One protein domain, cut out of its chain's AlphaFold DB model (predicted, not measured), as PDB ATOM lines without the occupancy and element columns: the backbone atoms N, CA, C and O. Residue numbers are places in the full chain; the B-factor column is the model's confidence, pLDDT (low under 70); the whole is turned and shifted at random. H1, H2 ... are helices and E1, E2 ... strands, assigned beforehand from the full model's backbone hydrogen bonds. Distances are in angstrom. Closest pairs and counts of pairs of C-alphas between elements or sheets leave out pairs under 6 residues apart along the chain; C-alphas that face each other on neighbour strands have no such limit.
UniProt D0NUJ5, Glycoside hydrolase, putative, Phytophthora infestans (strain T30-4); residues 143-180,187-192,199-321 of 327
ATOM      1  N   PHE A 143     401.831 299.476 769.111       86.81
ATOM      2  CA  PHE A 143     403.290 299.464 769.011       86.81
ATOM      3  C   PHE A 143     403.901 298.479 770.017       86.81
ATOM      4  O   PHE A 143     403.378 298.298 771.114       86.81
ATOM      5  N   CYS A 144     404.995 297.820 769.625       92.62
ATOM      6  CA  CYS A 144     405.585 296.699 770.373       92.62
ATOM      7  C   CYS A 144     407.078 296.876 770.701       92.62
ATOM      8  O   CYS A 144     407.627 296.092 771.469       92.62
ATOM      9  N   GLY A 145     407.762 297.880 770.136       85.81
ATOM     10  CA  GLY A 145     409.173 298.133 770.433       85.81
ATOM     11  C   GLY A 145     409.389 298.618 771.870       85.81
ATOM     12  O   GLY A 145     408.500 299.227 772.469       85.81
ATOM     13  N   GLN A 146     410.586 298.366 772.409       90.56
ATOM     14  CA  GLN A 146     410.948 298.619 773.812       90.56
ATOM     15  C   GLN A 146     410.622 300.047 774.280       90.56
ATOM     16  O   GLN A 146     409.950 300.236 775.294       90.56
ATOM     17  N   TRP A 147     411.053 301.034 773.491       93.44
ATOM     18  CA  TRP A 147     410.908 302.469 773.758       93.44
ATOM     19  C   TRP A 147     409.878 303.143 772.843       93.44
ATOM     20  O   TRP A 147     409.878 304.359 772.685       93.44
ATOM     21  N   ASN A 148     409.006 302.362 772.192       91.81
ATOM     22  CA  ASN A 148     407.941 302.936 771.375       91.81
ATOM     23  C   ASN A 148     406.919 303.673 772.250       91.81
ATOM     24  O   ASN A 148     406.612 303.255 773.372       91.81
ATOM     25  N   LEU A 149     406.378 304.750 771.688       92.50
ATOM     26  CA  LEU A 149     405.388 305.616 772.308       92.50
ATOM     27  C   LEU A 149     404.391 306.134 771.266       92.50
ATOM     28  O   LEU A 149     404.651 306.090 770.063       92.50
ATOM     29  N   THR A 150     403.280 306.694 771.735       89.19
ATOM     30  CA  THR A 150     402.466 307.633 770.955       89.19
ATOM     31  C   THR A 150     402.046 308.799 771.832       89.19
ATOM     32  O   THR A 150     401.850 308.648 773.035       89.19
ATOM     33  N   GLU A 151     401.881 309.968 771.230       88.69
ATOM     34  CA  GLU A 151     401.510 311.180 771.951       88.69
ATOM     35  C   GLU A 151     400.039 311.544 771.775       88.69
ATOM     36  O   GLU A 151     399.383 311.184 770.796       88.69
ATOM     37  N   THR A 152     399.554 312.304 772.749       86.44
ATOM     38  CA  THR A 152     398.301 313.054 772.743       86.44
ATOM     39  C   THR A 152     398.597 314.485 773.214       86.44
ATOM     40  O   THR A 152     399.747 314.818 773.521       86.44
ATOM     41  N   GLU A 153     397.569 315.329 773.290       86.62
ATOM     42  CA  GLU A 153     397.665 316.702 773.799       86.62
ATOM     43  C   GLU A 153     398.219 316.759 775.235       86.62
ATOM     44  O   GLU A 153     399.212 317.438 775.480       86.62
ATOM     45  N   HIS A 154     397.645 315.984 776.165       91.94
ATOM     46  CA  HIS A 154     398.014 316.030 777.589       91.94
ATOM     47  C   HIS A 154     398.808 314.817 778.091       91.94
ATOM     48  O   HIS A 154     399.234 314.827 779.239       91.94
ATOM     49  N   TYR A 155     399.007 313.771 777.286       96.00
ATOM     50  CA  TYR A 155     399.710 312.550 777.707       96.00
ATOM     51  C   TYR A 155     400.668 312.036 776.637       96.00
ATOM     52  O   TYR A 155     400.360 312.106 775.443       96.00
ATOM     53  N   THR A 156     401.761 311.411 777.066       95.62
ATOM     54  CA  THR A 156     402.556 310.508 776.218       95.62
ATOM     55  C   THR A 156     402.341 309.082 776.700       95.62
ATOM     56  O   THR A 156     402.523 308.809 777.875       95.62
ATOM     57  N   LEU A 157     401.940 308.167 775.820       96.69
ATOM     58  CA  LEU A 157     401.706 306.758 776.142       96.69
ATOM     59  C   LEU A 157     402.924 305.928 775.721       96.69
ATOM     60  O   LEU A 157     403.203 305.832 774.527       96.69
ATOM     61  N   TYR A 158     403.616 305.306 776.676       97.75
ATOM     62  CA  TYR A 158     404.838 304.523 776.450       97.75
ATOM     63  C   TYR A 158     404.605 303.012 776.558       97.75
ATOM     64  O   TYR A 158     403.832 302.555 777.399       97.75
ATOM     65  N   ASN A 159     405.358 302.221 775.782       97.25
ATOM     66  CA  ASN A 159     405.451 300.767 775.972       97.25
ATOM     67  C   ASN A 159     406.380 300.429 777.151       97.25
ATOM     68  O   ASN A 159     406.033 299.606 777.993       97.25
ATOM     69  N   ASN A 160     407.532 301.116 777.214       97.38
ATOM     70  CA  ASN A 160     408.499 301.118 778.318       97.38
ATOM     71  C   ASN A 160     408.899 299.711 778.807       97.38
ATOM     72  O   ASN A 160     408.638 299.335 779.953       97.38
ATOM     73  N   LEU A 161     409.530 298.916 777.934       97.50
ATOM     74  CA  LEU A 161     409.979 297.547 778.249       97.50
ATOM     75  C   LEU A 161     411.409 297.526 778.830       97.50
ATOM     76  O   LEU A 161     412.285 296.805 778.351       97.50
ATOM     77  N   TRP A 162     411.678 298.368 779.830       96.31
ATOM     78  CA  TRP A 162     413.025 298.575 780.381       96.31
ATOM     79  C   TRP A 162     413.686 297.281 780.902       96.31
ATOM     80  O   TRP A 162     414.867 297.034 780.653       96.31
ATOM     81  N   GLY A 163     412.903 296.409 781.537       96.12
ATOM     82  CA  GLY A 163     413.330 295.111 782.066       96.12
ATOM     83  C   GLY A 163     413.192 293.934 781.094       96.12
ATOM     84  O   GLY A 163     413.303 292.785 781.518       96.12
ATOM     85  N   ALA A 164     412.939 294.170 779.800       94.62
ATOM     86  CA  ALA A 164     412.752 293.097 778.811       94.62
ATOM     87  C   ALA A 164     413.982 292.185 778.641       94.62
ATOM     88  O   ALA A 164     413.852 291.056 778.176       94.62
ATOM     89  N   HIS A 165     415.168 292.643 779.046       93.31
ATOM     90  CA  HIS A 165     416.400 291.854 779.019       93.31
ATOM     91  C   HIS A 165     416.349 290.608 779.931       93.31
ATOM     92  O   HIS A 165     417.035 289.629 779.651       93.31
ATOM     93  N   ASP A 166     415.509 290.610 780.975       94.06
ATOM     94  CA  ASP A 166     415.262 289.457 781.860       94.06
ATOM     95  C   ASP A 166     414.305 288.412 781.229       94.06
ATOM     96  O   ASP A 166     414.123 287.318 781.761       94.06
ATOM     97  N   ASP A 167     413.711 288.708 780.065       94.69
ATOM     98  CA  ASP A 167     413.019 287.724 779.223       94.69
ATOM     99  C   ASP A 167     413.101 288.075 777.720       94.69
ATOM    100  O   ASP A 167     412.136 288.592 777.145       94.69
ATOM    101  N   PRO A 168     414.211 287.736 777.036       90.75
ATOM    102  CA  PRO A 168     414.402 288.027 775.612       90.75
ATOM    103  C   PRO A 168     413.422 287.328 774.650       90.75
ATOM    104  O   PRO A 168     413.505 287.538 773.442       90.75
ATOM    105  N   LYS A 169     412.529 286.458 775.150       93.12
ATOM    106  CA  LYS A 169     411.478 285.779 774.366       93.12
ATOM    107  C   LYS A 169     410.068 286.253 774.728       93.12
ATOM    108  O   LYS A 169     409.097 285.799 774.117       93.12
ATOM    109  N   GLY A 170     409.944 287.132 775.716       94.38
ATOM    110  CA  GLY A 170     408.685 287.752 776.083       94.38
ATOM    111  C   GLY A 170     408.271 288.836 775.090       94.38
ATOM    112  O   GLY A 170     409.061 289.326 774.286       94.38
ATOM    113  N   THR A 171     406.988 289.183 775.105       95.19
ATOM    114  CA  THR A 171     406.395 290.137 774.158       95.19
ATOM    115  C   THR A 171     405.449 291.081 774.880       95.19
ATOM    116  O   THR A 171     404.726 290.663 775.784       95.19
ATOM    117  N   GLN A 172     405.415 292.347 774.461       97.81
ATOM    118  CA  GLN A 172     404.439 293.322 774.937       97.81
ATOM    119  C   GLN A 172     404.152 294.382 773.879       97.81
ATOM    120  O   GLN A 172     405.070 294.968 773.304       97.81
ATOM    121  N   CYS A 173     402.868 294.651 773.661       95.31
ATOM    122  CA  CYS A 173     402.409 295.686 772.752       95.31
ATOM    123  C   CYS A 173     401.346 296.563 773.411       95.31
ATOM    124  O   CYS A 173     400.353 296.057 773.938       95.31
ATOM    125  N   THR A 174     401.524 297.874 773.297       96.62
ATOM    126  CA  THR A 174     400.647 298.910 773.853       96.62
ATOM    127  C   THR A 174     399.957 299.667 772.713       96.62
ATOM    128  O   THR A 174     400.486 299.734 771.604       96.62
ATOM    129  N   GLY A 175     398.749 300.185 772.934       87.75
ATOM    130  CA  GLY A 175     397.971 300.899 771.920       87.75
ATOM    131  C   GLY A 175     397.037 301.941 772.530       87.75
ATOM    132  O   GLY A 175     396.466 301.720 773.594       87.75
ATOM    133  N   LEU A 176     396.900 303.080 771.848       85.31
ATOM    134  CA  LEU A 176     395.983 304.162 772.209       85.31
ATOM    135  C   LEU A 176     394.618 303.916 771.560       85.31
ATOM    136  O   LEU A 176     394.520 303.928 770.336       85.31
ATOM    137  N   ASP A 177     393.564 303.768 772.355       80.69
ATOM    138  CA  ASP A 177     392.207 303.569 771.842       80.69
ATOM    139  C   ASP A 177     391.523 304.927 771.595       80.69
ATOM    140  O   ASP A 177     391.070 305.229 770.484       80.69
ATOM    141  N   SER A 178     391.519 305.812 772.599       77.44
ATOM    142  CA  SER A 178     390.982 307.170 772.457       77.44
ATOM    143  C   SER A 178     391.657 308.202 773.362       77.44
ATOM    144  O   SER A 178     392.278 307.881 774.373       77.44
ATOM    145  N   ALA A 179     391.533 309.470 772.972       81.31
ATOM    146  CA  ALA A 179     391.905 310.629 773.775       81.31
ATOM    147  C   ALA A 179     390.905 311.759 773.494       81.31
ATOM    148  O   ALA A 179     390.560 311.986 772.329       81.31
ATOM    149  N   ARG A 180     390.410 312.436 774.538       78.06
ATOM    150  CA  ARG A 180     389.456 313.553 774.424       78.06
ATOM    151  C   ARG A 180     389.572 314.481 775.636       78.06
ATOM    152  O   ARG A 180     389.064 314.159 776.714       78.06
ATOM    153  N   HIS A 187     395.253 300.368 775.926       95.00
ATOM    154  CA  HIS A 187     395.459 298.985 776.334       95.00
ATOM    155  C   HIS A 187     396.923 298.570 776.193       95.00
ATOM    156  O   HIS A 187     397.652 299.055 775.326       95.00
ATOM    157  N   THR A 188     397.337 297.591 776.993       97.06
ATOM    158  CA  THR A 188     398.572 296.835 776.766       97.06
ATOM    159  C   THR A 188     398.285 295.341 776.820       97.06
ATOM    160  O   THR A 188     397.348 294.896 777.480       97.06
ATOM    161  N   ASN A 189     399.000 294.553 776.028       95.62
ATOM    162  CA  ASN A 189     398.864 293.099 775.935       95.62
ATOM    163  C   ASN A 189     400.274 292.513 776.011       95.62
ATOM    164  O   ASN A 189     401.125 292.910 775.212       95.62
ATOM    165  N   TYR A 190     400.518 291.574 776.927       95.50
ATOM    166  CA  TYR A 190     401.855 291.032 777.161       95.50
ATOM    167  C   TYR A 190     401.880 289.529 777.456       95.50
ATOM    168  O   TYR A 190     400.879 288.921 777.831       95.50
ATOM    169  N   SER A 191     403.063 288.942 777.300       95.44
ATOM    170  CA  SER A 191     403.406 287.575 777.682       95.44
ATOM    171  C   SER A 191     404.860 287.555 778.146       95.44
ATOM    172  O   SER A 191     405.764 287.579 777.312       95.44
ATOM    173  N   TRP A 192     405.070 287.466 779.460       95.06
ATOM    174  CA  TRP A 192     406.386 287.417 780.106       95.06
ATOM    175  C   TRP A 192     406.560 286.112 780.905       95.06
ATOM    176  O   TRP A 192     405.610 285.624 781.518       95.06
ATOM    177  N   VAL A 199     410.722 293.305 787.402       95.25
ATOM    178  CA  VAL A 199     409.755 294.028 786.570       95.25
ATOM    179  C   VAL A 199     410.273 294.076 785.131       95.25
ATOM    180  O   VAL A 199     411.405 294.468 784.887       95.25
ATOM    181  N   LYS A 200     409.447 293.664 784.162       96.94
ATOM    182  CA  LYS A 200     409.825 293.599 782.732       96.94
ATOM    183  C   LYS A 200     409.586 294.912 781.990       96.94
ATOM    184  O   LYS A 200     410.222 295.204 780.982       96.94
ATOM    185  N   SER A 201     408.619 295.687 782.464       98.00
ATOM    186  CA  SER A 201     408.120 296.885 781.801       98.00
ATOM    187  C   SER A 201     407.260 297.707 782.745       98.00
ATOM    188  O   SER A 201     406.676 297.145 783.670       98.00
ATOM    189  N   PHE A 202     407.047 298.975 782.414       98.31
ATOM    190  CA  PHE A 202     405.980 299.781 783.001       98.31
ATOM    191  C   PHE A 202     405.296 300.601 781.900       98.31
ATOM    192  O   PHE A 202     405.596 301.779 781.717       98.31
ATOM    193  N   ALA A 203     404.423 299.962 781.111       98.56
ATOM    194  CA  ALA A 203     403.608 300.666 780.119       98.56
ATOM    195  C   ALA A 203     402.698 301.665 780.845       98.56
ATOM    196  O   ALA A 203     401.950 301.276 781.741       98.56
ATOM    197  N   ASN A 204     402.820 302.950 780.520       98.56
ATOM    198  CA  ASN A 204     402.238 304.027 781.318       98.56
ATOM    199  C   ASN A 204     401.945 305.273 780.467       98.56
ATOM    200  O   ASN A 204     402.490 305.436 779.373       98.56
ATOM    201  N   ALA A 205     401.056 306.130 780.976       98.06
ATOM    202  CA  ALA A 205     400.568 307.336 780.308       98.06
ATOM    203  C   ALA A 205     400.806 308.588 781.181       98.06
ATOM    204  O   ALA A 205     399.854 309.114 781.764       98.06
ATOM    205  N   PRO A 206     402.062 309.050 781.338       97.50
ATOM    206  CA  PRO A 206     402.391 310.259 782.082       97.50
ATOM    207  C   PRO A 206     401.685 311.487 781.507       97.50
ATOM    208  O   PRO A 206     401.603 311.676 780.288       97.50
ATOM    209  N   LEU A 207     401.203 312.331 782.418       96.94
ATOM    210  CA  LEU A 207     400.684 313.657 782.116       96.94
ATOM    211  C   LEU A 207     401.829 314.562 781.632       96.94
ATOM    212  O   LEU A 207     402.922 314.547 782.196       96.94
ATOM    213  N   LYS A 208     401.554 315.389 780.626       95.25
ATOM    214  CA  LYS A 208     402.404 316.489 780.168       95.25
ATOM    215  C   LYS A 208     402.084 317.738 780.989       95.25
ATOM    216  O   LYS A 208     400.986 318.277 780.881       95.25
ATOM    217  N   PHE A 209     403.024 318.172 781.823       93.69
ATOM    218  CA  PHE A 209     402.920 319.385 782.637       93.69
ATOM    219  C   PHE A 209     404.319 319.862 783.053       93.69
ATOM    220  O   PHE A 209     405.232 319.049 783.205       93.69
ATOM    221  N   ASP A 210     404.482 321.167 783.273       91.81
ATOM    222  CA  ASP A 210     405.708 321.722 783.855       91.81
ATOM    223  C   ASP A 210     405.843 321.319 785.331       91.81
ATOM    224  O   ASP A 210     404.852 321.249 786.059       91.81
ATOM    225  N   LYS A 211     407.071 321.094 785.817       91.38
ATOM    226  CA  LYS A 211     407.318 320.714 787.221       91.38
ATOM    227  C   LYS A 211     406.829 321.811 788.188       91.38
ATOM    228  O   LYS A 211     407.470 322.848 788.348       91.38
ATOM    229  N   VAL A 212     405.720 321.559 788.891       92.94
ATOM    230  CA  VAL A 212     405.150 322.481 789.894       92.94
ATOM    231  C   VAL A 212     405.621 322.113 791.310       92.94
ATOM    232  O   VAL A 212     405.424 320.971 791.726       92.94
ATOM    233  N   PRO A 213     406.151 323.059 792.115       92.50
ATOM    234  CA  PRO A 213     406.444 322.818 793.528       92.50
ATOM    235  C   PRO A 213     405.198 322.355 794.291       92.50
ATOM    236  O   PRO A 213     404.160 323.022 794.248       92.50
ATOM    237  N   LEU A 214     405.298 321.250 795.036       91.75
ATOM    238  CA  LEU A 214     404.144 320.588 795.661       91.75
ATOM    239  C   LEU A 214     403.329 321.513 796.584       91.75
ATOM    240  O   LEU A 214     402.110 321.372 796.669       91.75
ATOM    241  N   ALA A 215     403.960 322.504 797.218       91.94
ATOM    242  CA  ALA A 215     403.275 323.540 797.994       91.94
ATOM    243  C   ALA A 215     402.257 324.352 797.159       91.94
ATOM    244  O   ALA A 215     401.158 324.621 797.642       91.94
ATOM    245  N   LYS A 216     402.579 324.681 795.898       94.44
ATOM    246  CA  LYS A 216     401.743 325.492 794.987       94.44
ATOM    247  C   LYS A 216     400.602 324.704 794.331       94.44
ATOM    248  O   LYS A 216     399.607 325.301 793.922       94.44
ATOM    249  N   VAL A 217     400.720 323.380 794.227       95.12
ATOM    250  CA  VAL A 217     399.673 322.513 793.655       95.12
ATOM    251  C   VAL A 217     398.403 322.588 794.512       95.12
ATOM    252  O   VAL A 217     398.462 322.357 795.718       95.12
ATOM    253  N   LYS A 218     397.237 322.879 793.922       95.50
ATOM    254  CA  LYS A 218     395.968 322.954 794.679       95.50
ATOM    255  C   LYS A 218     395.346 321.576 794.928       95.50
ATOM    256  O   LYS A 218     394.989 321.271 796.060       95.50
ATOM    257  N   SER A 219     395.262 320.757 793.883       96.69
ATOM    258  CA  SER A 219     394.664 319.418 793.879       96.69
ATOM    259  C   SER A 219     395.323 318.574 792.784       96.69
ATOM    260  O   SER A 219     395.834 319.136 791.815       96.69
ATOM    261  N   ILE A 220     395.316 317.249 792.930       97.12
ATOM    262  CA  ILE A 220     395.738 316.294 791.895       97.12
ATOM    263  C   ILE A 220     394.639 315.220 791.805       97.12
ATOM    264  O   ILE A 220     394.732 314.240 792.538       97.12
ATOM    265  N   PRO A 221     393.572 315.388 790.996       97.25
ATOM    266  CA  PRO A 221     392.379 314.538 791.075       97.25
ATOM    267  C   PRO A 221     392.230 313.552 789.890       97.25
ATOM    268  O   PRO A 221     391.294 313.689 789.097       97.25
ATOM    269  N   PRO A 222     393.126 312.561 789.698       96.94
ATOM    270  CA  PRO A 222     392.979 311.600 788.618       96.94
ATOM    271  C   PRO A 222     391.815 310.643 788.897       96.94
ATOM    272  O   PRO A 222     391.481 310.323 790.041       96.94
ATOM    273  N   THR A 223     391.221 310.142 787.819       97.75
ATOM    274  CA  THR A 223     390.230 309.067 787.857       97.75
ATOM    275  C   THR A 223     390.658 307.984 786.880       97.75
ATOM    276  O   THR A 223     391.009 308.281 785.741       97.75
ATOM    277  N   ILE A 224     390.617 306.728 787.318       98.00
ATOM    278  CA  ILE A 224     390.919 305.560 786.488       98.00
ATOM    279  C   ILE A 224     389.831 304.508 786.662       98.00
ATOM    280  O   ILE A 224     389.402 304.223 787.779       98.00
ATOM    281  N   LYS A 225     389.435 303.887 785.551       98.12
ATOM    282  CA  LYS A 225     388.764 302.588 785.523       98.12
ATOM    283  C   LYS A 225     389.585 301.681 784.609       98.12
ATOM    284  O   LYS A 225     389.945 302.103 783.515       98.12
ATOM    285  N   TYR A 226     389.869 300.458 785.043       97.56
ATOM    286  CA  TYR A 226     390.580 299.467 784.238       97.56
ATOM    287  C   TYR A 226     389.996 298.068 784.436       97.56
ATOM    288  O   TYR A 226     389.470 297.720 785.496       97.56
ATOM    289  N   GLU A 227     390.142 297.249 783.407       95.94
ATOM    290  CA  GLU A 227     389.851 295.819 783.413       95.94
ATOM    291  C   GLU A 227     391.184 295.085 783.180       95.94
ATOM    292  O   GLU A 227     392.078 295.609 782.514       95.94
ATOM    293  N   PHE A 228     391.371 293.921 783.805       93.56
ATOM    294  CA  PHE A 228     392.619 293.158 783.736       93.56
ATOM    295  C   PHE A 228     392.284 291.680 783.544       93.56
ATOM    296  O   PHE A 228     391.725 291.043 784.436       93.56
ATOM    297  N   GLU A 229     392.632 291.143 782.377       92.69
ATOM    298  CA  GLU A 229     392.442 289.737 782.023       92.69
ATOM    299  C   GLU A 229     393.796 289.029 781.920       92.69
ATOM    300  O   GLU A 229     394.771 289.592 781.420       92.69
ATOM    301  N   SER A 230     393.864 287.766 782.345       90.50
ATOM    302  CA  SER A 230     395.096 286.977 782.268       90.50
ATOM    303  C   SER A 230     394.827 285.504 781.984       90.50
ATOM    304  O   SER A 230     393.995 284.875 782.638       90.50
ATOM    305  N   LYS A 231     395.588 284.920 781.052       87.06
ATOM    306  CA  LYS A 231     395.572 283.476 780.783       87.06
ATOM    307  C   LYS A 231     396.607 282.775 781.665       87.06
ATOM    308  O   LYS A 231     397.791 282.750 781.340       87.06
ATOM    309  N   GLY A 232     396.151 282.202 782.778       85.75
ATOM    310  CA  GLY A 232     397.001 281.512 783.753       85.75
ATOM    311  C   GLY A 232     397.513 282.423 784.875       85.75
ATOM    312  O   GLY A 232     396.938 283.472 785.155       85.75
ATOM    313  N   LYS A 233     398.579 281.994 785.561       86.88
ATOM    314  CA  LYS A 233     399.151 282.708 786.715       86.88
ATOM    315  C   LYS A 233     400.079 283.829 786.242       86.88
ATOM    316  O   LYS A 233     401.117 283.542 785.656       86.88
ATOM    317  N   VAL A 234     399.733 285.078 786.551       91.69
ATOM    318  CA  VAL A 234     400.564 286.268 786.301       91.69
ATOM    319  C   VAL A 234     400.885 286.992 787.606       91.69
ATOM    320  O   VAL A 234     400.106 286.923 788.555       91.69
ATOM    321  N   VAL A 235     402.018 287.693 787.640       94.44
ATOM    322  CA  VAL A 235     402.426 288.597 788.726       94.44
ATOM    323  C   VAL A 235     402.516 289.997 788.127       94.44
ATOM    324  O   VAL A 235     403.212 290.182 787.131       94.44
ATOM    325  N   ALA A 236     401.762 290.953 788.669       95.81
ATOM    326  CA  ALA A 236     401.662 292.314 788.139       95.81
ATOM    327  C   ALA A 236     401.108 293.281 789.193       95.81
ATOM    328  O   ALA A 236     400.461 292.861 790.152       95.81
ATOM    329  N   ASN A 237     401.291 294.580 788.989       97.50
ATOM    330  CA  ASN A 237     400.538 295.611 789.693       97.50
ATOM    331  C   ASN A 237     399.677 296.408 788.700       97.50
ATOM    332  O   ASN A 237     399.808 296.274 787.484       97.50
ATOM    333  N   VAL A 238     398.786 297.236 789.235       98.38
ATOM    334  CA  VAL A 238     398.223 298.380 788.509       98.38
ATOM    335  C   VAL A 238     398.393 299.570 789.431       98.38
ATOM    336  O   VAL A 238     397.853 299.562 790.538       98.38
ATOM    337  N   ALA A 239     399.199 300.545 789.020       98.38
ATOM    338  CA  ALA A 239     399.657 301.615 789.891       98.38
ATOM    339  C   ALA A 239     399.712 302.965 789.172       98.38
ATOM    340  O   ALA A 239     400.023 303.037 787.985       98.38
ATOM    341  N   TYR A 240     399.460 304.026 789.933       98.69
ATOM    342  CA  TYR A 240     400.024 305.336 789.635       98.69
ATOM    343  C   TYR A 240     401.446 305.404 790.185       98.69
ATOM    344  O   TYR A 240     401.739 304.790 791.216       98.69
ATOM    345  N   ASP A 241     402.276 306.201 789.532       98.38
ATOM    346  CA  ASP A 241     403.666 306.443 789.892       98.38
ATOM    347  C   ASP A 241     403.944 307.952 789.800       98.38
ATOM    348  O   ASP A 241     403.492 308.607 788.855       98.38
ATOM    349  N   LEU A 242     404.569 308.527 790.829       97.44
ATOM    350  CA  LEU A 242     404.732 309.974 790.998       97.44
ATOM    351  C   LEU A 242     406.110 310.287 791.585       97.44
ATOM    352  O   LEU A 242     406.409 309.895 792.710       97.44
ATOM    353  N   PHE A 243     406.911 311.073 790.872       95.44
ATOM    354  CA  PHE A 243     408.262 311.443 791.295       95.44
ATOM    355  C   PHE A 243     408.318 312.873 791.840       95.44
ATOM    356  O   PHE A 243     407.676 313.776 791.297       95.44
ATOM    357  N   THR A 244     409.121 313.100 792.882       94.62
ATOM    358  CA  THR A 244     409.457 314.448 793.372       94.62
ATOM    359  C   THR A 244     410.967 314.640 793.510       94.62
ATOM    360  O   THR A 244     411.742 313.685 793.587       94.62
ATOM    361  N   THR A 245     411.383 315.906 793.492       93.56
ATOM    362  CA  THR A 245     412.777 316.351 793.573       93.56
ATOM    363  C   THR A 245     412.834 317.758 794.168       93.56
ATOM    364  O   THR A 245     411.918 318.559 793.954       93.56
ATOM    365  N   SER A 246     413.894 318.056 794.914       91.44
ATOM    366  CA  SER A 246     414.166 319.343 795.554       91.44
ATOM    367  C   SER A 246     414.430 320.483 794.563       91.44
ATOM    368  O   SER A 246     414.221 321.648 794.907       91.44
ATOM    369  N   THR A 247     414.852 320.178 793.328       88.88
ATOM    370  CA  THR A 247     415.213 321.189 792.319       88.88
ATOM    371  C   THR A 247     414.528 320.939 790.968       88.88
ATOM    372  O   THR A 247     414.378 319.789 790.554       88.88
ATOM    373  N   PRO A 248     414.131 321.985 790.208       83.00
ATOM    374  CA  PRO A 248     413.439 321.802 788.927       83.00
ATOM    375  C   PRO A 248     414.210 320.949 787.909       83.00
ATOM    376  O   PRO A 248     413.600 320.186 787.165       83.00
ATOM    377  N   ASN A 249     415.542 321.012 787.913       86.44
ATOM    378  CA  ASN A 249     416.386 320.285 786.960       86.44
ATOM    379  C   ASN A 249     417.052 319.036 787.563       86.44
ATOM    380  O   ASN A 249     417.818 318.378 786.869       86.44
ATOM    381  N   GLY A 250     416.769 318.708 788.827       88.62
ATOM    382  CA  GLY A 250     417.330 317.540 789.497       88.62
ATOM    383  C   GLY A 250     416.665 316.223 789.102       88.62
ATOM    384  O   GLY A 250     415.512 316.189 788.642       88.62
ATOM    385  N   ASP A 251     417.406 315.143 789.352       91.50
ATOM    386  CA  ASP A 251     416.906 313.769 789.380       91.50
ATOM    387  C   ASP A 251     415.840 313.587 790.469       91.50
ATOM    388  O   ASP A 251     415.722 314.391 791.398       91.50
ATOM    389  N   ALA A 252     415.058 312.513 790.369       93.12
ATOM    390  CA  ALA A 252     414.083 312.164 791.394       93.12
ATOM    391  C   ALA A 252     414.768 311.750 792.712       93.12
ATOM    392  O   ALA A 252     415.735 310.991 792.728       93.12
ATOM    393  N   GLU A 253     414.220 312.223 793.829       95.00
ATOM    394  CA  GLU A 253     414.670 311.909 795.193       95.00
ATOM    395  C   GLU A 253     413.668 310.996 795.915       95.00
ATOM    396  O   GLU A 253     414.052 310.176 796.759       95.00
ATOM    397  N   TYR A 254     412.385 311.109 795.554       95.69
ATOM    398  CA  TYR A 254     411.294 310.292 796.073       95.69
ATOM    399  C   TYR A 254     410.396 309.781 794.944       95.69
ATOM    400  O   TYR A 254     410.112 310.491 793.978       95.69
ATOM    401  N   GLU A 255     409.916 308.555 795.126       97.31
ATOM    402  CA  GLU A 255     408.991 307.829 794.251       97.31
ATOM    403  C   GLU A 255     407.753 307.481 795.096       97.31
ATOM    404  O   GLU A 255     407.863 306.789 796.109       97.31
ATOM    405  N   ILE A 256     406.578 308.011 794.749       97.94
ATOM    406  CA  ILE A 256     405.324 307.832 795.492       97.94
ATOM    407  C   ILE A 256     404.358 307.033 794.618       97.94
ATOM    408  O   ILE A 256     403.634 307.586 793.790       97.94
ATOM    409  N   MET A 257     404.314 305.721 794.834       98.56
ATOM    410  CA  MET A 257     403.424 304.828 794.096       98.56
ATOM    411  C   MET A 257     402.076 304.643 794.798       98.56
ATOM    412  O   MET A 257     402.006 304.491 796.020       98.56
ATOM    413  N   VAL A 258     400.998 304.539 794.017       98.69
ATOM    414  CA  VAL A 258     399.649 304.194 794.505       98.69
ATOM    415  C   VAL A 258     399.132 302.988 793.725       98.69
ATOM    416  O   VAL A 258     398.626 303.122 792.612       98.69
ATOM    417  N   TRP A 259     399.285 301.797 794.306       98.69
ATOM    418  CA  TRP A 259     398.915 300.521 793.697       98.69
ATOM    419  C   TRP A 259     397.449 300.204 794.000       98.69
ATOM    420  O   TRP A 259     397.072 299.962 795.148       98.69
ATOM    421  N   LEU A 260     396.632 300.144 792.952       98.56
ATOM    422  CA  LEU A 260     395.233 299.720 793.000       98.56
ATOM    423  C   LEU A 260     395.072 298.195 792.910       98.56
ATOM    424  O   LEU A 260     394.012 297.673 793.256       98.56
ATOM    425  N   ALA A 261     396.107 297.481 792.459       97.81
ATOM    426  CA  ALA A 261     396.158 296.022 792.424       97.81
ATOM    427  C   ALA A 261     397.567 295.494 792.738       97.81
ATOM    428  O   ALA A 261     398.562 296.076 792.310       97.81
ATOM    429  N   ALA A 262     397.623 294.351 793.426       96.69
ATOM    430  CA  ALA A 262     398.825 293.559 793.695       96.69
ATOM    431  C   ALA A 262     398.564 292.104 793.256       96.69
ATOM    432  O   ALA A 262     398.260 291.212 794.052       96.69
ATOM    433  N   ILE A 263     398.586 291.886 791.943       95.19
ATOM    434  CA  ILE A 263     398.142 290.658 791.279       95.19
ATOM    435  C   ILE A 263     399.225 289.583 791.416       95.19
ATOM    436  O   ILE A 263     400.417 289.850 791.267       95.19
ATOM    437  N   GLY A 264     398.818 288.351 791.734       92.00
ATOM    438  CA  GLY A 264     399.734 287.207 791.828       92.00
ATOM    439  C   GLY A 264     400.746 287.259 792.977       92.00
ATOM    440  O   GLY A 264     401.722 286.514 792.933       92.00
ATOM    441  N   ARG A 265     400.511 288.095 794.002       90.62
ATOM    442  CA  ARG A 265     401.471 288.453 795.070       90.62
ATOM    443  C   ARG A 265     402.645 289.330 794.601       90.62
ATOM    444  O   ARG A 265     403.741 289.212 795.140       90.62
ATOM    445  N   ALA A 266     402.427 290.226 793.636       93.81
ATOM    446  CA  ALA A 266     403.369 291.318 793.379       93.81
ATOM    447  C   ALA A 266     403.591 292.144 794.663       93.81
ATOM    448  O   ALA A 266     402.621 292.581 795.284       93.81
ATOM    449  N   GLY A 267     404.849 292.335 795.061       95.25
ATOM    450  CA  GLY A 267     405.230 293.084 796.261       95.25
ATOM    451  C   GLY A 267     405.846 294.446 795.917       95.25
ATOM    452  O   GLY A 267     406.588 294.523 794.936       95.25
ATOM    453  N   PRO A 268     405.560 295.511 796.687       97.19
ATOM    454  CA  PRO A 268     406.222 296.804 796.532       97.19
ATOM    455  C   PRO A 268     407.664 296.761 797.050       97.19
ATOM    456  O   PRO A 268     408.039 295.870 797.816       97.19
ATOM    457  N   ILE A 269     408.448 297.786 796.713       96.56
ATOM    458  CA  ILE A 269     409.761 298.011 797.322       96.56
ATOM    459  C   ILE A 269     409.566 298.267 798.826       96.56
ATOM    460  O   ILE A 269     408.872 299.202 799.232       96.56
ATOM    461  N   SER A 270     410.161 297.413 799.666       96.44
ATOM    462  CA  SER A 270     410.081 297.528 801.125       96.44
ATOM    463  C   SER A 270     411.382 297.119 801.811       96.44
ATOM    464  O   SER A 270     411.891 296.029 801.576       96.44
ATOM    465  N   ALA A 271     411.880 297.957 802.721       95.38
ATOM    466  CA  ALA A 271     413.070 297.688 803.532       95.38
ATOM    467  C   ALA A 271     412.853 296.627 804.634       95.38
ATOM    468  O   ALA A 271     413.816 296.190 805.258       95.38
ATOM    469  N   THR A 272     411.604 296.236 804.913       95.62
ATOM    470  CA  THR A 272     411.250 295.316 806.015       95.62
ATOM    471  C   THR A 272     410.230 294.245 805.615       95.62
ATOM    472  O   THR A 272     409.696 293.557 806.487       95.62
ATOM    473  N   GLU A 273     409.876 294.169 804.324       93.75
ATOM    474  CA  GLU A 273     408.764 293.382 803.742       93.75
ATOM    475  C   GLU A 273     407.361 293.671 804.325       93.75
ATOM    476  O   GLU A 273     406.343 293.210 803.807       93.75
ATOM    477  N   LYS A 274     407.272 294.499 805.370       96.50
ATOM    478  CA  LYS A 274     406.055 294.833 806.115       96.50
ATOM    479  C   LYS A 274     405.652 296.291 805.856       96.50
ATOM    480  O   LYS A 274     406.514 297.120 805.561       96.50
ATOM    481  N   PRO A 275     404.358 296.633 805.958       97.12
ATOM    482  CA  PRO A 275     403.929 298.020 805.862       97.12
ATOM    483  C   PRO A 275     404.337 298.796 807.120       97.12
ATOM    484  O   PRO A 275     404.149 298.319 808.238       97.12
ATOM    485  N   ILE A 276     404.829 300.023 806.941       96.88
ATOM    486  CA  ILE A 276     405.084 300.972 808.039       96.88
ATOM    487  C   ILE A 276     403.796 301.610 808.573       96.88
ATOM    488  O   ILE A 276     403.788 302.167 809.669       96.88
ATOM    489  N   LYS A 277     402.698 301.543 807.808       96.88
ATOM    490  CA  LYS A 277     401.367 301.985 808.241       96.88
ATOM    491  C   LYS A 277     400.280 301.225 807.488       96.88
ATOM    492  O   LYS A 277     400.300 301.177 806.263       96.88
ATOM    493  N   THR A 278     399.320 300.653 808.201       97.38
ATOM    494  CA  THR A 278     398.145 299.983 807.621       97.38
ATOM    495  C   THR A 278     396.915 300.893 807.666       97.38
ATOM    496  O   THR A 278     396.914 301.914 808.357       97.38
ATOM    497  N   GLY A 279     395.866 300.547 806.913       96.06
ATOM    498  CA  GLY A 279     394.563 301.224 807.010       96.06
ATOM    499  C   GLY A 279     394.567 302.703 806.600       96.06
ATOM    500  O   GLY A 279     393.727 303.475 807.060       96.06
ATOM    501  N   VAL A 280     395.502 303.128 805.745       97.88
ATOM    502  CA  VAL A 280     395.571 304.505 805.247       97.88
ATOM    503  C   VAL A 280     394.419 304.736 804.268       97.88
ATOM    504  O   VAL A 280     394.539 304.420 803.090       97.88
ATOM    505  N   ASN A 281     393.292 305.270 804.744       97.75
ATOM    506  CA  ASN A 281     392.152 305.556 803.872       97.75
ATOM    507  C   ASN A 281     392.406 306.788 802.986       97.75
ATOM    508  O   ASN A 281     392.743 307.856 803.508       97.75
ATOM    509  N   VAL A 282     392.221 306.661 801.672       97.88
ATOM    510  CA  VAL A 282     392.177 307.762 800.692       97.88
ATOM    511  C   VAL A 282     391.120 307.419 799.642       97.88
ATOM    512  O   VAL A 282     391.118 306.312 799.111       97.88
ATOM    513  N   GLY A 283     390.203 308.346 799.341       95.88
ATOM    514  CA  GLY A 283     389.136 308.110 798.352       95.88
ATOM    515  C   GLY A 283     388.227 306.918 798.686       95.88
ATOM    516  O   GLY A 283     387.786 306.212 797.787       95.88
ATOM    517  N   GLY A 284     388.019 306.625 799.976       96.50
ATOM    518  CA  GLY A 284     387.265 305.457 800.445       96.50
ATOM    519  C   GLY A 284     388.044 304.135 800.428       96.50
ATOM    520  O   GLY A 284     387.646 303.196 801.114       96.50
ATOM    521  N   VAL A 285     389.186 304.058 799.736       98.31
ATOM    522  CA  VAL A 285     390.031 302.857 799.662       98.31
ATOM    523  C   VAL A 285     391.055 302.856 800.796       98.31
ATOM    524  O   VAL A 285     391.710 303.863 801.060       98.31
ATOM    525  N   ASN A 286     391.216 301.710 801.460       98.31
ATOM    526  CA  ASN A 286     392.255 301.499 802.467       98.31
ATOM    527  C   ASN A 286     393.550 301.009 801.808       98.31
ATOM    528  O   ASN A 286     393.539 300.011 801.086       98.31
ATOM    529  N   PHE A 287     394.659 301.681 802.109       98.69
ATOM    530  CA  PHE A 287     395.997 301.335 801.639       98.69
ATOM    531  C   PHE A 287     396.919 300.930 802.797       98.69
ATOM    532  O   PHE A 287     396.842 301.466 803.904       98.69
ATOM    533  N   ASN A 288     397.844 300.021 802.514       98.38
ATOM    534  CA  ASN A 288     398.998 299.717 803.348       98.38
ATOM    535  C   ASN A 288     400.215 300.438 802.751       98.38
ATOM    536  O   ASN A 288     400.525 300.244 801.580       98.38
ATOM    537  N   LEU A 289     400.877 301.286 803.536       98.31
ATOM    538  CA  LEU A 289     402.058 302.043 803.131       98.31
ATOM    539  C   LEU A 289     403.331 301.246 803.422       98.31
ATOM    540  O   LEU A 289     403.600 300.902 804.574       98.31
ATOM    541  N   TYR A 290     404.128 301.018 802.386       98.25
ATOM    542  CA  TYR A 290     405.466 300.430 802.430       98.25
ATOM    543  C   TYR A 290     406.520 301.504 802.126       98.25
ATOM    544  O   TYR A 290     406.187 302.562 801.590       98.25
ATOM    545  N   HIS A 291     407.781 301.245 802.478       96.12
ATOM    546  CA  HIS A 291     408.888 302.161 802.186       96.12
ATOM    547  C   HIS A 291     410.204 301.422 801.920       96.12
ATOM    548  O   HIS A 291     410.469 300.404 802.561       96.12
ATOM    549  N   GLY A 292     411.056 301.953 801.046       96.88
ATOM    550  CA  GLY A 292     412.399 301.421 800.810       96.88
ATOM    551  C   GLY A 292     413.272 302.340 799.956       96.88
ATOM    552  O   GLY A 292     412.979 303.525 799.800       96.88
ATOM    553  N   LYS A 293     414.359 301.788 799.409       96.31
ATOM    554  CA  LYS A 293     415.292 302.491 798.516       96.31
ATOM    555  C   LYS A 293     415.334 301.842 797.134       96.31
ATOM    556  O   LYS A 293     415.303 300.620 797.030       96.31
ATOM    557  N   ASN A 294     415.448 302.676 796.104       93.75
ATOM    558  CA  ASN A 294     415.646 302.292 794.709       93.75
ATOM    559  C   ASN A 294     416.817 303.120 794.159       93.75
ATOM    560  O   ASN A 294     416.654 304.277 793.766       93.75
ATOM    561  N   GLY A 295     418.035 302.584 794.286       93.25
ATOM    562  CA  GLY A 295     419.250 303.400 794.213       93.25
ATOM    563  C   GLY A 295     419.199 304.537 795.242       93.25
ATOM    564  O   GLY A 295     418.953 304.303 796.427       93.25
ATOM    565  N   ASN A 296     419.372 305.777 794.780       91.38
ATOM    566  CA  ASN A 296     419.278 306.964 795.633       91.38
ATOM    567  C   ASN A 296     417.830 307.309 796.036       91.38
ATOM    568  O   ASN A 296     417.627 307.880 797.112       91.38
ATOM    569  N   MET A 297     416.824 306.940 795.231       94.62
ATOM    570  CA  MET A 297     415.421 307.316 795.456       94.62
ATOM    571  C   MET A 297     414.834 306.650 796.699       94.62
ATOM    572  O   MET A 297     415.068 305.469 796.960       94.62
ATOM    573  N   THR A 298     414.028 307.396 797.454       96.31
ATOM    574  CA  THR A 298     413.216 306.863 798.556       96.31
ATOM    575  C   THR A 298     411.821 306.526 798.043       96.31
ATOM    576  O   THR A 298     411.049 307.421 797.702       96.31
ATOM    577  N   VAL A 299     411.496 305.238 797.994       97.81
ATOM    578  CA  VAL A 299     410.221 304.754 797.456       97.81
ATOM    579  C   VAL A 299     409.203 304.611 798.578       97.81
ATOM    580  O   VAL A 299     409.489 303.973 799.592       97.81
ATOM    581  N   TYR A 300     408.010 305.162 798.379       98.25
ATOM    582  CA  TYR A 300     406.836 305.001 799.230       98.25
ATOM    583  C   TYR A 300     405.685 304.423 798.408       98.25
ATOM    584  O   TYR A 300     405.161 305.082 797.513       98.25
ATOM    585  N   SER A 301     405.258 303.198 798.716       98.62
ATOM    586  CA  SER A 301     404.181 302.527 797.976       98.62
ATOM    587  C   SER A 301     402.937 302.362 798.843       98.62
ATOM    588  O   SER A 301     402.939 301.596 799.810       98.62
ATOM    589  N   TYR A 302     401.853 303.039 798.473       98.69
ATOM    590  CA  TYR A 302     400.516 302.804 799.013       98.69
ATOM    591  C   TYR A 302     399.863 301.653 798.244       98.69
ATOM    592  O   TYR A 302     399.453 301.830 797.101       98.69
ATOM    593  N   VAL A 303     399.740 300.475 798.859       98.69
ATOM    594  CA  VAL A 303     399.132 299.287 798.235       98.69
ATOM    595  C   VAL A 303     397.728 299.051 798.777       98.69
ATOM    596  O   VAL A 303     397.551 298.855 799.980       98.69
ATOM    597  N   ALA A 304     396.721 299.075 797.900       98.44
ATOM    598  CA  ALA A 304     395.325 298.884 798.277       98.44
ATOM    599  C   ALA A 304     395.114 297.508 798.934       98.44
ATOM    600  O   ALA A 304     395.512 296.477 798.393       98.44
ATOM    601  N   SER A 305     394.449 297.471 800.094       96.94
ATOM    602  CA  SER A 305     394.214 296.227 800.849       96.94
ATOM    603  C   SER A 305     393.254 295.251 800.145       96.94
ATOM    604  O   SER A 305     393.127 294.103 800.565       96.94
ATOM    605  N   LYS A 306     392.567 295.705 799.090       96.62
ATOM    606  CA  LYS A 306     391.772 294.913 798.142       96.62
ATOM    607  C   LYS A 306     391.958 295.505 796.742       96.62
ATOM    608  O   LYS A 306     392.072 296.725 796.611       96.62
ATOM    609  N   GLN A 307     391.951 294.662 795.707       96.50
ATOM    610  CA  GLN A 307     392.024 295.135 794.322       96.50
ATOM    611  C   GLN A 307     390.867 296.095 794.016       96.50
ATOM    612  O   GLN A 307     389.711 295.808 794.321       96.50
ATOM    613  N   THR A 308     391.198 297.228 793.406       96.38
ATOM    614  CA  THR A 308     390.276 298.328 793.119       96.38
ATOM    615  C   THR A 308     390.306 298.632 791.621       96.38
ATOM    616  O   THR A 308     391.229 299.282 791.141       96.38
ATOM    617  N   ASN A 309     389.309 298.158 790.866       96.81
ATOM    618  CA  ASN A 309     389.230 298.330 789.403       96.81
ATOM    619  C   ASN A 309     388.729 299.715 788.939       96.81
ATOM    620  O   ASN A 309     388.771 300.020 787.749       96.81
ATOM    621  N   SER A 310     388.261 300.559 789.863       97.69
ATOM    622  CA  SER A 310     387.837 301.937 789.599       97.69
ATOM    623  C   SER A 310     388.184 302.813 790.801       97.69
ATOM    624  O   SER A 310     387.786 302.487 791.916       97.69
ATOM    625  N   PHE A 311     388.917 303.909 790.595       98.38
ATOM    626  CA  PHE A 311     389.389 304.788 791.668       98.38
ATOM    627  C   PHE A 311     389.380 306.259 791.244       98.38
ATOM    628  O   PHE A 311     389.761 306.587 790.120       98.38
ATOM    629  N   SER A 312     388.983 307.135 792.168       98.19
ATOM    630  CA  SER A 312     389.020 308.593 792.030       98.19
ATOM    631  C   SER A 312     389.307 309.207 793.399       98.19
ATOM    632  O   SER A 312     388.655 308.853 794.383       98.19
ATOM    633  N   ALA A 313     390.313 310.077 793.487       97.88
ATOM    634  CA  ALA A 313     390.711 310.746 794.725       97.88
ATOM    635  C   ALA A 313     391.600 311.960 794.426       97.88
ATOM    636  O   ALA A 313     392.274 311.986 793.402       97.88
ATOM    637  N   ASP A 314     391.686 312.919 795.353       98.06
ATOM    638  CA  ASP A 314     392.755 313.924 795.319       98.06
ATOM    639  C   ASP A 314     394.047 313.340 795.907       98.06
ATOM    640  O   ASP A 314     394.145 313.080 797.110       98.06
ATOM    641  N   PHE A 315     395.062 313.171 795.065       97.62
ATOM    642  CA  PHE A 315     396.348 312.585 795.416       97.62
ATOM    643  C   PHE A 315     397.171 313.455 796.371       97.62
ATOM    644  O   PHE A 315     398.042 312.913 797.054       97.62
ATOM    645  N   LYS A 316     396.836 314.744 796.579       95.81
ATOM    646  CA  LYS A 316     397.377 315.503 797.726       95.81
ATOM    647  C   LYS A 316     397.095 314.834 799.073       95.81
ATOM    648  O   LYS A 316     397.822 315.086 800.033       95.81
ATOM    649  N   GLN A 317     396.094 313.956 799.165       96.75
ATOM    650  CA  GLN A 317     395.855 313.150 800.362       96.75
ATOM    651  C   GLN A 317     396.946 312.103 800.630       96.75
ATOM    652  O   GLN A 317     397.179 311.815 801.799       96.75
ATOM    653  N   PHE A 318     397.625 311.562 799.610       97.25
ATOM    654  CA  PHE A 318     398.749 310.636 799.812       97.25
ATOM    655  C   PHE A 318     399.975 311.379 800.337       97.25
ATOM    656  O   PHE A 318     400.489 311.028 801.393       97.25
ATOM    657  N   PHE A 319     400.363 312.483 799.690       94.94
ATOM    658  CA  PHE A 319     401.462 313.341 800.150       94.94
ATOM    659  C   PHE A 319     401.265 313.810 801.611       94.94
ATOM    660  O   PHE A 319     402.171 313.685 802.429       94.94
ATOM    661  N   ARG A 320     400.044 314.227 801.995       93.38
ATOM    662  CA  ARG A 320     399.671 314.567 803.391       93.38
ATOM    663  C   ARG A 320     399.703 313.391 804.386       93.38
ATOM    664  O   ARG A 320     399.493 313.606 805.577       93.38
ATOM    665  N   LYS A 321     399.883 312.152 803.920       93.69
ATOM    666  CA  LYS A 321     399.875 310.917 804.726       93.69
ATOM    667  C   LYS A 321     401.217 310.174 804.680       93.69
ATOM    668  O   LYS A 321     401.279 309.031 805.143       93.69
TER     669      LYS A 321
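What this domain is: This is residues 143 to 180, 187 to 192 and 199 to 321 of the 327 residues of the protein "Glycoside hydrolase, putative" of Phytophthora infestans (strain T30-4) (UniProt D0NUJ5). A strongly twisted sheet of five strands, E6 E7 E10 E9 E8, is the largest sheet in a body of strands and long loops; beyond its E6 side, two small antiparallel pairs, E1-E2 and E3-E4, stand partly face to face. The short pair E5-E11 stands across from E6 and E7, the small helix H1 packs on the large sheet near E8, and the loop of residues 203 to 205 passes between E2 and E6. The printed part has 167 residues, with strands E1 to E11 in order and then H1; the class is mostly strand, though under half of the residues are in named elements. The large sheet is mixed, and the three small ones are antiparallel. The whole is compact, with a radius of gyration of the C-alphas of 16.2 A and spans of 42 by 36 by 32 A.

Where its parts are: Start at C-alpha 236, at (401.662, 292.314, 788.139), where E6 begins; it runs to residue 240. E7, residues 254 to 263, spans 24.1 A and bends by 77 degrees at residue 260. Look next at E8, residues 277 to 282, 13.2 A long, then E9, residues 285 to 294, which spans 26.1 A and bends by 52 degrees at residue 291. E10, residues 297 to 304, spans 22.0 A. Back along the chain, E1 holds residues 149 to 151 and E2 residues 156 to 158. Find C-alpha 171 at (406.395, 290.137, 774.158); from there E3 runs 28.9 A to residue 180. E4 is residues 187 to 191, E5 residues 223 to 225 and E11 residues 310 to 312. H1, residues 316 to 319, ends at C-alpha 319, at (401.462, 313.341, 800.150).

How they stand to each other: Begin inside the large sheet, where E7 and E10 are parallel neighbours at 31 degrees; N 257 and O 300 are 2.9 A apart, within hydrogen-bond range. On the other side of E7 is the edge strand E6, antiparallel to it and its hairpin partner, with N 240 and O 258 at 2.9 A. E8, E9 and E10 form a meander, each strand the antiparallel neighbour of the one before: N 290 and O 301 of E9 and E10 are 2.9 A apart, and N 287 and O 280 of E9 and E8 are 2.9 A apart. E8 is the other edge strand. Residues 243 to 244 make a short antiparallel pairing with residues 254 to 255 of E7. H1 is on this sheet, at a height of 7.3 A, over none of its strands; its closest C-alphas to E8 are those of Gln 317 and Val 282, 6.5 A apart. H1 is too short for an O i to N i+4 pair, and its one O i to N i+3 pair is not within range. Moving outward, E5 and E11 are antiparallel, with N 224 and O 311 at 2.9 A; the closest C-alphas of E7 and E11, those of Leu 260 and Phe 311, are 7.8 A apart. Farther out, the hairpin E1 and E2 has N 150 and O 157 at 2.9 A, and antiparallel E3 and E4 have N 173 and O 189 at 2.9 A. The closest C-alphas of E2 and E3, those of Leu 157 and Leu 176, are 7.4 A apart. E2 and E6 are apart.

The domain as a whole: The two C-alphas farthest apart, those of Lys 169 and Lys 216, are 45.8 A apart. Residues 181 to 186 are not printed, and C-alphas 180 and 187 across that cut are 15.9 A apart; residues 193 to 198 are not printed either, and C-alphas 192 and 199 are 9.8 A apart. The links E2 to E3, E6 to E7 and E7 to E8 are long. The mean pLDDT of the printed part is 94.7, and no printed residue is under 70.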